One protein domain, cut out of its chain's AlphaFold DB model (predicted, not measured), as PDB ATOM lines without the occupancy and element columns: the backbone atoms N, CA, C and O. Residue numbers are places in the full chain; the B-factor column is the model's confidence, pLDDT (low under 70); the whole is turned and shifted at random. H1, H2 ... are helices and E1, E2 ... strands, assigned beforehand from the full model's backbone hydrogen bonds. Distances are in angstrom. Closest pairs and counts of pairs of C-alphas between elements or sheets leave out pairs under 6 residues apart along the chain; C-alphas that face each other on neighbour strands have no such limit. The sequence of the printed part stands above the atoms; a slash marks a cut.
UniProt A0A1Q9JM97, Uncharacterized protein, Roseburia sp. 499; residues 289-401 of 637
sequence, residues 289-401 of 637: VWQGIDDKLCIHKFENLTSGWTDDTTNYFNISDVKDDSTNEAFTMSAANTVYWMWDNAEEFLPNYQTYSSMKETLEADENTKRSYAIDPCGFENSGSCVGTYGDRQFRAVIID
ATOM      1  N   VAL A 289      -1.732  49.910  31.087       96.31
ATOM      2  CA  VAL A 289      -1.086  50.040  29.783       96.31
ATOM      3  C   VAL A 289      -1.928  49.365  28.712       96.31
ATOM      4  O   VAL A 289      -2.319  48.206  28.850       96.31
ATOM      5  N   TRP A 290      -2.187  50.070  27.612       95.69
ATOM      6  CA  TRP A 290      -2.986  49.555  26.498       95.69
ATOM      7  C   TRP A 290      -2.438  49.987  25.140       95.69
ATOM      8  O   TRP A 290      -1.617  50.902  25.020       95.69
ATOM      9  N   GLN A 291      -2.924  49.310  24.103       95.31
ATOM     10  CA  GLN A 291      -2.665  49.674  22.718       95.31
ATOM     11  C   GLN A 291      -3.557  50.849  22.300       95.31
ATOM     12  O   GLN A 291      -4.772  50.703  22.154       95.31
ATOM     13  N   GLY A 292      -2.953  52.017  22.099       93.56
ATOM     14  CA  GLY A 292      -3.607  53.190  21.528       93.56
ATOM     15  C   GLY A 292      -3.752  53.124  20.005       93.56
ATOM     16  O   GLY A 292      -3.396  52.144  19.340       93.56
ATOM     17  N   ILE A 293      -4.258  54.211  19.431       91.62
ATOM     18  CA  ILE A 293      -4.385  54.405  17.983       91.62
ATOM     19  C   ILE A 293      -3.004  54.269  17.321       91.62
ATOM     20  O   ILE A 293      -2.005  54.784  17.820       91.62
ATOM     21  N   ASP A 294      -2.961  53.582  16.176       92.88
ATOM     22  CA  ASP A 294      -1.741  53.332  15.396       92.88
ATOM     23  C   ASP A 294      -0.624  52.606  16.183       92.88
ATOM     24  O   ASP A 294       0.557  52.876  15.976       92.88
ATOM     25  N   ASP A 295      -0.992  51.665  17.068       93.88
ATOM     26  CA  ASP A 295      -0.072  50.847  17.891       93.88
ATOM     27  C   ASP A 295       0.758  51.647  18.910       93.88
ATOM     28  O   ASP A 295       1.779  51.196  19.437       93.88
ATOM     29  N   LYS A 296       0.312  52.860  19.223       94.75
ATOM     30  CA  LYS A 296       0.947  53.690  20.238       94.75
ATOM     31  C   LYS A 296       0.854  53.033  21.616       94.75
ATOM     32  O   LYS A 296      -0.187  52.502  21.994       94.75
ATOM     33  N   LEU A 297       1.943  53.101  22.377       96.69
ATOM     34  CA  LEU A 297       1.934  52.727  23.788       96.69
ATOM     35  C   LEU A 297       1.188  53.802  24.586       96.69
ATOM     36  O   LEU A 297       1.640  54.947  24.625       96.69
ATOM     37  N   CYS A 298       0.062  53.438  25.195       97.19
ATOM     38  CA  CYS A 298      -0.679  54.320  26.085       97.19
ATOM     39  C   CYS A 298      -0.562  53.863  27.536       97.19
ATOM     40  O   CYS A 298      -0.629  52.665  27.811       97.19
ATOM     41  N   ILE A 299      -0.365  54.820  28.443       97.50
ATOM     42  CA  ILE A 299      -0.057  54.576  29.855       97.50
ATOM     43  C   ILE A 299      -0.916  55.500  30.716       97.50
ATOM     44  O   ILE A 299      -0.960  56.708  30.476       97.50
ATOM     45  N   HIS A 300      -1.557  54.937  31.732       97.56
ATOM     46  CA  HIS A 300      -2.262  55.683  32.765       97.56
ATOM     47  C   HIS A 300      -1.788  55.246  34.148       97.56
ATOM     48  O   HIS A 300      -1.754  54.050  34.444       97.56
ATOM     49  N   LYS A 301      -1.419  56.205  34.994       96.38
ATOM     50  CA  LYS A 301      -0.953  55.964  36.359       96.38
ATOM     51  C   LYS A 301      -2.106  56.068  37.356       96.38
ATOM     52  O   LYS A 301      -2.729  57.121  37.485       96.38
ATOM     53  N   PHE A 302      -2.324  55.007  38.125       93.88
ATOM     54  CA  PHE A 302      -3.180  55.039  39.308       93.88
ATOM     55  C   PHE A 302      -2.316  55.208  40.556       93.88
ATOM     56  O   PHE A 302      -1.340  54.485  40.740       93.88
ATOM     57  N   GLU A 303      -2.677  56.161  41.414       92.00
ATOM     58  CA  GLU A 303      -1.964  56.477  42.655       92.00
ATOM     59  C   GLU A 303      -2.901  56.355  43.860       92.00
ATOM     60  O   GLU A 303      -4.100  56.626  43.758       92.00
ATOM     61  N   ASN A 304      -2.332  56.052  45.028       86.81
ATOM     62  CA  ASN A 304      -3.046  55.890  46.297       86.81
ATOM     63  C   ASN A 304      -4.113  54.782  46.272       86.81
ATOM     64  O   ASN A 304      -5.143  54.899  46.937       86.81
ATOM     65  N   LEU A 305      -3.866  53.713  45.513       85.81
ATOM     66  CA  LEU A 305      -4.648  52.486  45.594       85.81
ATOM     67  C   LEU A 305      -4.627  51.969  47.030       85.81
ATOM     68  O   LEU A 305      -3.570  51.864  47.655       85.81
ATOM     69  N   THR A 306      -5.803  51.645  47.552       77.88
ATOM     70  CA  THR A 306      -5.903  50.995  48.854       77.88
ATOM     71  C   THR A 306      -5.477  49.541  48.714       77.88
ATOM     72  O   THR A 306      -6.037  48.823  47.882       77.88
ATOM     73  N   SER A 307      -4.515  49.123  49.535       68.81
ATOM     74  CA  SER A 307      -4.201  47.721  49.796       68.81
ATOM     75  C   SER A 307      -4.920  47.247  51.051       68.81
ATOM     76  O   SER A 307      -4.981  47.958  52.056       68.81
ATOM     77  N   GLY A 308      -5.455  46.035  50.999       55.47
ATOM     78  CA  GLY A 308      -6.092  45.385  52.133       55.47
ATOM     79  C   GLY A 308      -5.845  43.892  52.044       55.47
ATOM     80  O   GLY A 308      -6.403  43.235  51.176       55.47
ATOM     81  N   TRP A 309      -5.023  43.363  52.952       46.53
ATOM     82  CA  TRP A 309      -4.849  41.916  53.113       46.53
ATOM     83  C   TRP A 309      -6.096  41.253  53.720       46.53
ATOM     84  O   TRP A 309      -6.209  40.040  53.729       46.53
ATOM     85  N   THR A 310      -7.022  42.026  54.284       45.62
ATOM     86  CA  THR A 310      -8.193  41.507  55.013       45.62
ATOM     87  C   THR A 310      -9.500  42.174  54.603       45.62
ATOM     88  O   THR A 310     -10.564  41.864  55.132       45.62
ATOM     89  N   ASP A 311      -9.420  43.119  53.675       49.94
ATOM     90  CA  ASP A 311     -10.469  44.073  53.390       49.94
ATOM     91  C   ASP A 311     -10.833  43.833  51.930       49.94
ATOM     92  O   ASP A 311      -9.977  43.987  51.060       49.94
ATOM     93  N   ASP A 312     -12.091  43.505  51.638       57.00
ATOM     94  CA  ASP A 312     -12.643  43.360  50.276       57.00
ATOM     95  C   ASP A 312     -12.665  44.677  49.468       57.00
ATOM     96  O   ASP A 312     -13.525  44.934  48.619       57.00
ATOM     97  N   THR A 313     -11.721  45.572  49.741       73.00
ATOM     98  CA  THR A 313     -11.671  46.914  49.190       73.00
ATOM     99  C   THR A 313     -11.177  46.847  47.754       73.00
ATOM    100  O   THR A 313      -9.983  46.827  47.464       73.00
ATOM    101  N   THR A 314     -12.137  46.828  46.838       81.75
ATOM    102  CA  THR A 314     -11.883  46.942  45.405       81.75
ATOM    103  C   THR A 314     -11.801  48.413  45.006       81.75
ATOM    104  O   THR A 314     -12.726  49.191  45.257       81.75
ATOM    105  N   ASN A 315     -10.702  48.807  44.361       88.56
ATOM    106  CA  ASN A 315     -10.524  50.148  43.814       88.56
ATOM    107  C   ASN A 315     -11.258  50.246  42.466       88.56
ATOM    108  O   ASN A 315     -10.817  49.673  41.470       88.56
ATOM    109  N   TYR A 316     -12.377  50.970  42.431       90.56
ATOM    110  CA  TYR A 316     -13.160  51.171  41.209       90.56
ATOM    111  C   TYR A 316     -12.796  52.476  40.503       90.56
ATOM    112  O   TYR A 316     -12.797  53.548  41.113       90.56
ATOM    113  N   PHE A 317     -12.587  52.393  39.193       94.56
ATOM    114  CA  PHE A 317     -12.293  53.527  38.323       94.56
ATOM    115  C   PHE A 317     -13.305  53.606  37.193       94.56
ATOM    116  O   PHE A 317     -13.643  52.599  36.579       94.56
ATOM    117  N   ASN A 318     -13.780  54.805  36.873       95.25
ATOM    118  CA  ASN A 318     -14.628  54.976  35.704       95.25
ATOM    119  C   ASN A 318     -13.762  55.017  34.442       95.25
ATOM    120  O   ASN A 318     -12.777  55.753  34.389       95.25
ATOM    121  N   ILE A 319     -14.160  54.296  33.394       95.56
ATOM    122  CA  ILE A 319     -13.494  54.336  32.087       95.56
ATOM    123  C   ILE A 319     -13.319  55.769  31.559       95.56
ATOM    124  O   ILE A 319     -12.326  56.068  30.900       95.56
ATOM    125  N   SER A 320     -14.238  56.691  31.879       94.88
ATOM    126  CA  SER A 320     -14.144  58.098  31.460       94.88
ATOM    127  C   SER A 320     -12.905  58.832  31.980       94.88
ATOM    128  O   SER A 320     -12.525  59.873  31.421       94.88
ATOM    129  N   ASP A 321     -12.308  58.309  33.048       95.56
ATOM    130  CA  ASP A 321     -11.171  58.896  33.748       95.56
ATOM    131  C   ASP A 321      -9.841  58.287  33.282       95.56
ATOM    132  O   ASP A 321      -8.798  58.913  33.454       95.56
ATOM    133  N   VAL A 322      -9.881  57.142  32.592       97.06
ATOM    134  CA  VAL A 322      -8.694  56.431  32.107       97.06
ATOM    135  C   VAL A 322      -8.249  56.999  30.762       97.06
ATOM    136  O   VAL A 322      -8.871  56.780  29.714       97.06
ATOM    137  N   LYS A 323      -7.163  57.773  30.792       97.38
ATOM    138  CA  LYS A 323      -6.588  58.441  29.618       97.38
ATOM    139  C   LYS A 323      -5.079  58.385  29.676       97.38
ATOM    140  O   LYS A 323      -4.506  58.424  30.752       97.38
ATOM    141  N   ASP A 324      -4.447  58.340  28.512       97.19
ATOM    142  CA  ASP A 324      -2.997  58.349  28.427       97.19
ATOM    143  C   ASP A 324      -2.456  59.631  29.063       97.19
ATOM    144  O   ASP A 324      -2.835  60.734  28.655       97.19
ATOM    145  N   ASP A 325      -1.554  59.496  30.028       96.06
ATOM    146  CA  ASP A 325      -1.114  60.615  30.864       96.06
ATOM    147  C   ASP A 325      -0.357  61.687  30.065       96.06
ATOM    148  O   ASP A 325      -0.305  62.857  30.453       96.06
ATOM    149  N   SER A 326       0.215  61.313  28.915       94.25
ATOM    150  CA  SER A 326       1.017  62.212  28.081       94.25
ATOM    151  C   SER A 326       0.216  62.901  26.972       94.25
ATOM    152  O   SER A 326       0.478  64.054  26.616       94.25
ATOM    153  N   THR A 327      -0.770  62.210  26.408       95.06
ATOM    154  CA  THR A 327      -1.494  62.635  25.204       95.06
ATOM    155  C   THR A 327      -2.981  62.849  25.425       95.06
ATOM    156  O   THR A 327      -3.647  63.404  24.547       95.06
ATOM    157  N   ASN A 328      -3.497  62.448  26.587       96.38
ATOM    158  CA  ASN A 328      -4.907  62.500  26.951       96.38
ATOM    159  C   ASN A 328      -5.805  61.680  25.998       96.38
ATOM    160  O   ASN A 328      -6.990  61.974  25.827       96.38
ATOM    161  N   GLU A 329      -5.232  60.664  25.349       96.25
ATOM    162  CA  GLU A 329      -5.959  59.684  24.544       96.25
ATOM    163  C   GLU A 329      -6.783  58.776  25.461       96.25
ATOM    164  O   GLU A 329      -6.244  58.203  26.398       96.25
ATOM    165  N   ALA A 330      -8.092  58.664  25.229       96.12
ATOM    166  CA  ALA A 330      -8.968  57.896  26.110       96.12
ATOM    167  C   ALA A 330      -8.869  56.390  25.854       96.12
ATOM    168  O   ALA A 330      -8.871  55.951  24.700       96.12
ATOM    169  N   PHE A 331      -8.866  55.601  26.928       95.50
ATOM    170  CA  PHE A 331      -9.035  54.158  26.821       95.50
ATOM    171  C   PHE A 331     -10.443  53.829  26.305       95.50
ATOM    172  O   PHE A 331     -11.439  54.413  26.734       95.50
ATOM    173  N   THR A 332     -10.533  52.896  25.357       90.75
ATOM    174  CA  THR A 332     -11.808  52.381  24.842       90.75
ATOM    175  C   THR A 332     -11.900  50.913  25.198       90.75
ATOM    176  O   THR A 332     -11.106  50.127  24.702       90.75
ATOM    177  N   MET A 333     -12.865  50.543  26.030       88.88
ATOM    178  CA  MET A 333     -13.004  49.186  26.546       88.88
ATOM    179  C   MET A 333     -13.590  48.238  25.499       88.88
ATOM    180  O   MET A 333     -14.558  48.562  24.804       88.88
ATOM    181  N   SER A 334     -12.967  47.071  25.374       82.88
ATOM    182  CA  SER A 334     -13.358  45.995  24.475       82.88
ATOM    183  C   SER A 334     -12.703  44.700  24.940       82.88
ATOM    184  O   SER A 334     -11.505  44.696  25.203       82.88
ATOM    185  N   ALA A 335     -13.446  43.593  24.890       73.00
ATOM    186  CA  ALA A 335     -12.920  42.252  25.153       73.00
ATOM    187  C   ALA A 335     -11.771  41.833  24.205       73.00
ATOM    188  O   ALA A 335     -11.083  40.851  24.451       73.00
ATOM    189  N   ALA A 336     -11.558  42.557  23.098       76.12
ATOM    190  CA  ALA A 336     -10.444  42.318  22.179       76.12
ATOM    191  C   ALA A 336      -9.153  43.058  22.568       76.12
ATOM    192  O   ALA A 336      -8.109  42.832  21.951       76.12
ATOM    193  N   ASN A 337      -9.208  43.974  23.537       80.06
ATOM    194  CA  ASN A 337      -8.038  44.742  23.934       80.06
ATOM    195  C   ASN A 337      -7.023  43.825  24.609       80.06
ATOM    196  O   ASN A 337      -7.369  43.097  25.529       80.06
ATOM    197  N   THR A 338      -5.755  43.908  24.217       82.38
ATOM    198  CA  THR A 338      -4.677  43.440  25.094       82.38
ATOM    199  C   THR A 338      -4.274  44.606  25.991       82.38
ATOM    200  O   THR A 338      -4.067  45.724  25.510       82.38
ATOM    201  N   VAL A 339      -4.198  44.360  27.293       91.88
ATOM    202  CA  VAL A 339      -3.842  45.355  28.309       91.88
ATOM    203  C   VAL A 339      -2.852  44.739  29.288       91.88
ATOM    204  O   VAL A 339      -2.790  43.518  29.408       91.88
ATOM    205  N   TYR A 340      -2.088  45.580  29.974       91.69
ATOM    206  CA  TYR A 340      -1.240  45.168  31.086       91.69
ATOM    207  C   TYR A 340      -1.498  46.067  32.286       91.69
ATOM    208  O   TYR A 340      -1.536  47.292  32.164       91.69
ATOM    209  N   TRP A 341      -1.635  45.438  33.445       90.94
ATOM    210  CA  TRP A 341      -1.408  46.084  34.728       90.94
ATOM    211  C   TRP A 341       0.068  45.913  35.061       90.94
ATOM    212  O   TRP A 341       0.632  44.847  34.823       90.94
ATOM    213  N   MET A 342       0.719  46.969  35.528       91.19
ATOM    214  CA  MET A 342       2.163  46.988  35.727       91.19
ATOM    215  C   MET A 342       2.513  47.623  37.069       91.19
ATOM    216  O   MET A 342       1.881  48.596  37.487       91.19
ATOM    217  N   TRP A 343       3.518  47.062  37.731       88.88
ATOM    218  CA  TRP A 343       4.027  47.525  39.018       88.88
ATOM    219  C   TRP A 343       4.619  48.933  38.918       88.88
ATOM    220  O   TRP A 343       4.930  49.425  37.833       88.88
ATOM    221  N   ASP A 344       4.801  49.604  40.052       88.25
ATOM    222  CA  ASP A 344       5.387  50.948  40.100       88.25
ATOM    223  C   ASP A 344       6.817  51.008  39.537       88.25
ATOM    224  O   ASP A 344       7.195  51.982  38.881       88.25
ATOM    225  N   ASN A 345       7.589  49.935  39.696       86.06
ATOM    226  CA  ASN A 345       8.908  49.776  39.090       86.06
ATOM    227  C   ASN A 345       8.872  49.757  37.546       86.06
ATOM    228  O   ASN A 345       9.909  49.934  36.913       86.06
ATOM    229  N   ALA A 346       7.706  49.626  36.902       91.12
ATOM    230  CA  ALA A 346       7.589  49.753  35.453       91.12
ATOM    231  C   ALA A 346       7.880  51.181  34.957       91.12
ATOM    232  O   ALA A 346       8.088  51.377  33.757       91.12
ATOM    233  N   GLU A 347       7.969  52.171  35.854       90.81
ATOM    234  CA  GLU A 347       8.374  53.545  35.531       90.81
ATOM    235  C   GLU A 347       9.747  53.615  34.836       90.81
ATOM    236  O   GLU A 347       9.952  54.465  33.968       90.81
ATOM    237  N   GLU A 348      10.682  52.708  35.147       90.94
ATOM    238  CA  GLU A 348      11.976  52.616  34.446       90.94
ATOM    239  C   GLU A 348      11.919  51.792  33.149       90.94
ATOM    240  O   GLU A 348      12.732  51.997  32.242       90.94
ATOM    241  N   PHE A 349      10.950  50.882  33.031       93.56
ATOM    242  CA  PHE A 349      10.796  49.980  31.892       93.56
ATOM    243  C   PHE A 349      10.068  50.642  30.721       93.56
ATOM    244  O   PHE A 349      10.557  50.621  29.587       93.56
ATOM    245  N   LEU A 350       8.919  51.262  30.993       95.88
ATOM    246  CA  LEU A 350       8.003  51.811  29.992       95.88
ATOM    247  C   LEU A 350       8.629  52.870  29.063       95.88
ATOM    248  O   LEU A 350       8.373  52.799  27.857       95.88
ATOM    249  N   PRO A 351       9.497  53.797  29.527       95.44
ATOM    250  CA  PRO A 351      10.110  54.808  28.659       95.44
ATOM    251  C   PRO A 351      10.991  54.252  27.530       95.44
ATOM    252  O   PRO A 351      11.354  54.997  26.617       95.44
ATOM    253  N   ASN A 352      11.353  52.964  27.570       95.81
ATOM    254  CA  ASN A 352      12.179  52.324  26.545       95.81
ATOM    255  C   ASN A 352      11.399  51.951  25.274       95.81
ATOM    256  O   ASN A 352      12.010  51.570  24.274       95.81
ATOM    257  N   TYR A 353      10.071  52.091  25.281       96.81
ATOM    258  CA  TYR A 353       9.203  51.670  24.185       96.81
ATOM    259  C   TYR A 353       8.376  52.838  23.644       96.81
ATOM    260  O   TYR A 353       7.899  53.692  24.387       96.81
ATOM    261  N   GLN A 354       8.192  52.871  22.321       92.38
ATOM    262  CA  GLN A 354       7.296  53.833  21.659       92.38
ATOM    263  C   GLN A 354       5.972  53.197  21.219       92.38
ATOM    264  O   GLN A 354       4.973  53.897  21.054       92.38
ATOM    265  N   THR A 355       5.973  51.879  21.018       96.81
ATOM    266  CA  THR A 355       4.831  51.109  20.521       96.81
ATOM    267  C   THR A 355       4.419  50.046  21.524       96.81
ATOM    268  O   THR A 355       5.272  49.457  22.192       96.81
ATOM    269  N   TYR A 356       3.120  49.772  21.594       96.00
ATOM    270  CA  TYR A 356       2.585  48.725  22.455       96.00
ATOM    271  C   TYR A 356       3.105  47.346  22.034       96.00
ATOM    272  O   TYR A 356       3.599  46.596  22.873       96.00
ATOM    273  N   SER A 357       3.098  47.045  20.729       95.81
ATOM    274  CA  SER A 357       3.534  45.738  20.217       95.81
ATOM    275  C   SER A 357       4.981  45.390  20.584       95.81
ATOM    276  O   SER A 357       5.246  44.256  20.964       95.81
ATOM    277  N   SER A 358       5.913  46.351  20.548       96.69
ATOM    278  CA  SER A 358       7.313  46.096  20.940       96.69
ATOM    279  C   SER A 358       7.485  45.818  22.435       96.69
ATOM    280  O   SER A 358       8.351  45.041  22.832       96.69
ATOM    281  N   MET A 359       6.680  46.487  23.265       96.69
ATOM    282  CA  MET A 359       6.686  46.284  24.712       96.69
ATOM    283  C   MET A 359       6.124  44.896  25.035       96.69
ATOM    284  O   MET A 359       6.785  44.110  25.711       96.69
ATOM    285  N   LYS A 360       4.975  44.560  24.436       94.50
ATOM    286  CA  LYS A 360       4.340  43.245  24.530       94.50
ATOM    287  C   LYS A 360       5.276  42.116  24.097       94.50
ATOM    288  O   LYS A 360       5.456  41.175  24.854       94.50
ATOM    289  N   GLU A 361       5.917  42.232  22.932       94.12
ATOM    290  CA  GLU A 361       6.871  41.224  22.441       94.12
ATOM    291  C   GLU A 361       8.012  40.990  23.438       94.12
ATOM    292  O   GLU A 361       8.445  39.858  23.617       94.12
ATOM    293  N   THR A 362       8.472  42.038  24.127       93.69
ATOM    294  CA  THR A 362       9.532  41.897  25.134       93.69
ATOM    295  C   THR A 362       9.035  41.200  26.399       93.69
ATOM    296  O   THR A 362       9.734  40.328  26.909       93.69
ATOM    297  N   LEU A 363       7.835  41.539  26.884       89.44
ATOM    298  CA  LEU A 363       7.220  40.833  28.014       89.44
ATOM    299  C   LEU A 363       6.969  39.356  27.669       89.44
ATOM    300  O   LEU A 363       7.259  38.479  28.466       89.44
ATOM    301  N   GLU A 364       6.463  39.057  26.474       87.56
ATOM    302  CA  GLU A 364       6.141  37.683  26.060       87.56
ATOM    303  C   GLU A 364       7.379  36.845  25.703       87.56
ATOM    304  O   GLU A 364       7.311  35.617  25.714       87.56
ATOM    305  N   ALA A 365       8.512  37.479  25.388       86.31
ATOM    306  CA  ALA A 365       9.761  36.784  25.080       86.31
ATOM    307  C   ALA A 365      10.554  36.354  26.325       86.31
ATOM    308  O   ALA A 365      11.419  35.483  26.209       86.31
ATOM    309  N   ASP A 366      10.303  36.969  27.484       80.56
ATOM    310  CA  ASP A 366      11.017  36.689  28.729       80.56
ATOM    311  C   ASP A 366      10.092  36.808  29.948       80.56
ATOM    312  O   ASP A 366       9.780  37.902  30.426       80.56
ATOM    313  N   GLU A 367       9.714  35.653  30.492       74.81
ATOM    314  CA  GLU A 367       8.839  35.535  31.659       74.81
ATOM    315  C   GLU A 367       9.411  36.244  32.901       74.81
ATOM    316  O   GLU A 367       8.651  36.796  33.700       74.81
ATOM    317  N   ASN A 368      10.743  36.319  33.048       75.56
ATOM    318  CA  ASN A 368      11.374  37.074  34.136       75.56
ATOM    319  C   ASN A 368      11.079  38.570  34.016       75.56
ATOM    320  O   ASN A 368      10.710  39.225  34.993       75.56
ATOM    321  N   THR A 369      11.238  39.112  32.808       81.81
ATOM    322  CA  THR A 369      10.929  40.513  32.510       81.81
ATOM    323  C   THR A 369       9.439  40.778  32.700       81.81
ATOM    324  O   THR A 369       9.080  41.779  33.324       81.81
ATOM    325  N   LYS A 370       8.570  39.869  32.233       82.75
ATOM    326  CA  LYS A 370       7.122  39.972  32.438       82.75
ATOM    327  C   LYS A 370       6.773  40.088  33.912       82.75
ATOM    328  O   LYS A 370       6.149  41.067  34.281       82.75
ATOM    329  N   ARG A 371       7.234  39.173  34.762       73.94
ATOM    330  CA  ARG A 371       6.931  39.191  36.207       73.94
ATOM    331  C   ARG A 371       7.568  40.354  36.958       73.94
ATOM    332  O   ARG A 371       7.045  40.779  37.980       73.94
ATOM    333  N   SER A 372       8.697  40.863  36.467       80.31
ATOM    334  CA  SER A 372       9.369  42.006  37.093       80.31
ATOM    335  C   SER A 372       8.548  43.285  36.976       80.31
ATOM    336  O   SER A 372       8.571  44.092  37.899       80.31
ATOM    337  N   TYR A 373       7.846  43.478  35.855       86.75
ATOM    338  CA  TYR A 373       7.203  44.754  35.531       86.75
ATOM    339  C   TYR A 373       5.691  44.664  35.359       86.75
ATOM    340  O   TYR A 373       4.989  45.622  35.665       86.75
ATOM    341  N   ALA A 374       5.179  43.551  34.844       85.69
ATOM    342  CA  ALA A 374       3.758  43.297  34.707       85.69
ATOM    343  C   ALA A 374       3.236  42.531  35.921       85.69
ATOM    344  O   ALA A 374       3.891  41.657  36.485       85.69
ATOM    345  N   ILE A 375       2.016  42.882  36.284       81.50
ATOM    346  CA  ILE A 375       1.217  42.192  37.275       81.50
ATOM    347  C   ILE A 375       0.603  41.000  36.548       81.50
ATOM    348  O   ILE A 375       0.147  41.147  35.408       81.50
ATOM    349  N   ASP A 376       0.632  39.835  37.186       69.81
ATOM    350  CA  ASP A 376      -0.053  38.628  36.723       69.81
ATOM    351  C   ASP A 376      -1.358  38.496  37.520       69.81
ATOM    352  O   ASP A 376      -1.366  37.889  38.590       69.81
ATOM    353  N   PRO A 377      -2.435  39.188  37.105       65.12
ATOM    354  CA  PRO A 377      -3.664  39.229  37.880       65.12
ATOM    355  C   PRO A 377      -4.318  37.849  37.987       65.12
ATOM    356  O   PRO A 377      -4.819  37.319  36.992       65.12
ATOM    357  N   CYS A 378      -4.395  37.299  39.201       56.56
ATOM    358  CA  CYS A 378      -5.286  36.172  39.481       56.56
ATOM    359  C   CYS A 378      -6.738  36.629  39.292       56.56
ATOM    360  O   CYS A 378      -7.140  37.654  39.831       56.56
ATOM    361  N   GLY A 379      -7.538  35.895  38.516       63.34
ATOM    362  CA  GLY A 379      -8.922  36.296  38.237       63.34
ATOM    363  C   GLY A 379      -9.051  37.496  37.291       63.34
ATOM    364  O   GLY A 379     -10.060  38.197  37.332       63.34
ATOM    365  N   PHE A 380      -8.045  37.747  36.443       74.38
ATOM    366  CA  PHE A 380      -8.101  38.793  35.424       74.38
ATOM    367  C   PHE A 380      -9.394  38.750  34.613       74.38
ATOM    368  O   PHE A 380      -9.741  37.731  34.015       74.38
ATOM    369  N   GLU A 381     -10.044  39.900  34.498       77.88
ATOM    370  CA  GLU A 381     -11.228  40.045  33.669       77.88
ATOM    371  C   GLU A 381     -11.052  41.215  32.706       77.88
ATOM    372  O   GLU A 381     -10.564  42.291  33.060       77.88
ATOM    373  N   ASN A 382     -11.457  40.989  31.461       85.12
ATOM    374  CA  ASN A 382     -11.449  41.982  30.399       85.12
ATOM    375  C   ASN A 382     -12.674  41.768  29.520       85.12
ATOM    376  O   ASN A 382     -12.658  41.021  28.537       85.12
ATOM    377  N   SER A 383     -13.757  42.416  29.917       82.06
ATOM    378  CA  SER A 383     -15.044  42.344  29.256       82.06
ATOM    379  C   SER A 383     -15.308  43.628  28.453       82.06
ATOM    380  O   SER A 383     -14.483  44.534  28.320       82.06
ATOM    381  N   GLY A 384     -16.490  43.720  27.840       85.50
ATOM    382  CA  GLY A 384     -16.948  44.964  27.208       85.50
ATOM    383  C   GLY A 384     -17.411  46.042  28.203       85.50
ATOM    384  O   GLY A 384     -17.870  47.102  27.761       85.50
ATOM    385  N   SER A 385     -17.352  45.752  29.504       89.56
ATOM    386  CA  SER A 385     -17.975  46.498  30.609       89.56
ATOM    387  C   SER A 385     -17.046  46.708  31.803       89.56
ATOM    388  O   SER A 385     -17.219  47.709  32.504       89.56
ATOM    389  N   CYS A 386     -16.052  45.847  32.009       91.25
ATOM    390  CA  CYS A 386     -14.982  46.058  32.971       91.25
ATOM    391  C   CYS A 386     -13.623  45.541  32.474       91.25
ATOM    392  O   CYS A 386     -13.527  44.726  31.556       91.25
ATOM    393  N   VAL A 387     -12.560  46.039  33.101       90.69
ATOM    394  CA  VAL A 387     -11.206  45.485  33.025       90.69
ATOM    395  C   VAL A 387     -10.612  45.534  34.425       90.69
ATOM    396  O   VAL A 387     -10.510  46.625  34.991       90.69
ATOM    397  N   GLY A 388     -10.210  44.402  34.992       87.00
ATOM    398  CA  GLY A 388      -9.774  44.354  36.386       87.00
ATOM    399  C   GLY A 388      -8.731  43.292  36.686       87.00
ATOM    400  O   GLY A 388      -8.588  42.317  35.952       87.00
ATOM    401  N   THR A 389      -7.980  43.520  37.765       78.38
ATOM    402  CA  THR A 389      -7.007  42.550  38.281       78.38
ATOM    403  C   THR A 389      -7.652  41.491  39.153       78.38
ATOM    404  O   THR A 389      -7.169  40.376  39.133       78.38
ATOM    405  N   TYR A 390      -8.703  41.848  39.901       65.62
ATOM    406  CA  TYR A 390      -9.532  41.010  40.783       65.62
ATOM    407  C   TYR A 390      -8.833  40.064  41.792       65.62
ATOM    408  O   TYR A 390      -9.543  39.532  42.644       65.62
ATOM    409  N   GLY A 391      -7.500  39.935  41.796       57.59
ATOM    410  CA  GLY A 391      -6.813  38.944  42.628       57.59
ATOM    411  C   GLY A 391      -5.308  39.137  42.859       57.59
ATOM    412  O   GLY A 391      -4.593  38.153  43.033       57.59
ATOM    413  N   ASP A 392      -4.783  40.366  42.858       57.22
ATOM    414  CA  ASP A 392      -3.390  40.574  43.278       57.22
ATOM    415  C   ASP A 392      -3.283  40.672  44.817       57.22
ATOM    416  O   ASP A 392      -4.084  41.365  45.455       57.22
ATOM    417  N   ARG A 393      -2.283  39.996  45.419       60.09
ATOM    418  CA  ARG A 393      -2.079  39.930  46.886       60.09
ATOM    419  C   ARG A 393      -1.944  41.296  47.551       60.09
ATOM    420  O   ARG A 393      -2.122  41.427  48.762       60.09
ATOM    421  N   GLN A 394      -1.622  42.314  46.766       70.56
ATOM    422  CA  GLN A 394      -1.346  43.650  47.239       70.56
ATOM    423  C   GLN A 394      -2.524  44.610  47.034       70.56
ATOM    424  O   GLN A 394      -2.710  45.501  47.864       70.56
ATOM    425  N   PHE A 395      -3.341  44.460  45.983       77.94
ATOM    426  CA  PHE A 395      -4.475  45.354  45.702       77.94
ATOM    427  C   PHE A 395      -5.487  44.754  44.713       77.94
ATOM    428  O   PHE A 395      -5.177  43.888  43.902       77.94
ATOM    429  N   ARG A 396      -6.701  45.318  44.678       81.06
ATOM    430  CA  ARG A 396      -7.684  45.041  43.617       81.06
ATOM    431  C   ARG A 396      -8.055  46.317  42.891       81.06
ATOM    432  O   ARG A 396      -8.436  47.291  43.541       81.06
ATOM    433  N   ALA A 397      -7.971  46.322  41.566       87.06
ATOM    434  CA  ALA A 397      -8.388  47.452  40.743       87.06
ATOM    435  C   ALA A 397      -9.310  46.993  39.615       87.06
ATOM    436  O   ALA A 397      -9.035  45.994  38.953       87.06
ATOM    437  N   VAL A 398     -10.387  47.746  39.392       90.00
ATOM    438  CA  VAL A 398     -11.372  47.486  38.338       90.00
ATOM    439  C   VAL A 398     -11.733  48.796  37.653       90.00
ATOM    440  O   VAL A 398     -12.243  49.729  38.273       90.00
ATOM    441  N   ILE A 399     -11.497  48.863  36.349       93.88
ATOM    442  CA  ILE A 399     -11.995  49.926  35.479       93.88
ATOM    443  C   ILE A 399     -13.371  49.492  34.979       93.88
ATOM    444  O   ILE A 399     -13.485  48.428  34.381       93.88
ATOM    445  N   ILE A 400     -14.401  50.312  35.175       94.81
ATOM    446  CA  ILE A 400     -15.787  50.019  34.787       94.81
ATOM    447  C   ILE A 400     -16.322  51.020  33.761       94.81
ATOM    448  O   ILE A 400     -16.091  52.230  33.853       94.81
ATOM    449  N   ASP A 401     -17.107  50.529  32.807       94.19
ATOM    450  CA  ASP A 401     -18.039  51.348  32.037       94.19
ATOM    451  C   ASP A 401     -19.333  51.498  32.842       94.19
ATOM    452  O   ASP A 401     -20.216  50.640  32.814       94.19
TER     453      ASP A 401
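This is residues 289 to 401 of the 637 residues of an uncharacterized protein of Roseburia sp. 499 (UniProt A0A1Q9JM97). Two small sheets of three strands stand toward different ends of the longest axis: E2, E1 and E4 form one, with helices H1, H2 and H3 over one face as two layers, a sheet and a layer of helices; E3, E6 and E5 form the other, with no helix on it. Long links without named elements join the two halves. The printed part has 113 residues, with E1 E2 E3 E4 H1 H2 H3 E5 E6 along it, a mixed class in which named elements hold 51 residues, under half. Sheet E2 E1 E4 is antiparallel and sheet E3 E6 E5 mixed. The whole is compact, with a radius of gyration of the C-alphas of 13.6 A, and spans 38 by 31 by 24 A.

Find C-alpha 289 at (-1.086, 50.040, 29.783), where E1, residues 289 to 291, begins. Next come E2, residues 297 to 302, 16.5 A long, E3, residues 314 to 318, 12.9 A, and E4, residues 339 to 343, 13.5 A. Then look for H1, residues 346 to 352, 10.3 A, H2, residues 356 to 365, 14.2 A, and H3, residues 367 to 373, 10.1 A. E5, residues 386 to 388, precedes E6, residues 396 to 400, 13.0 A, which ends at C-alpha 400, (-15.787, 50.019, 34.787).

Begin at E1, the inner strand of its sheet. E1 and E2 form a hairpin, with N 290 and O 298 3.0 A apart; E1 and E4 are antiparallel, with N 289 and O 340 2.8 A apart. H2 is on this sheet at a height of 10.3 A, over E1 and E4; the closest C-alphas of E1 and H2 are those of Gln 291 and Tyr 356, 5.3 A. H1 is on the same face as H2. H2 and H3 touch only at the corner, closest at the C-alphas of Leu 363 and Lys 370, 4.5 A. In the other sheet, E3 and E6 are parallel, with N 315 and O 396 2.8 A apart; E6 and E5 form a hairpin, with N 387 and O 399 2.9 A apart. E4 and E6 are apart. In H2 and H3 every O i to N i+4 pair is within hydrogen-bond range; in H1 1 of 3 is, beside 2 of 4 O i to N i+3 pairs.

The farthest C-alphas, of Asp 294 and Thr 310, are 41.8 A apart. The printed part has no cut. The links E2 to E3, E3 to E4 and H3 to E5 are long. Expect pLDDT under 70 at residues 307 to 312, 376 to 379 and 390 to 393.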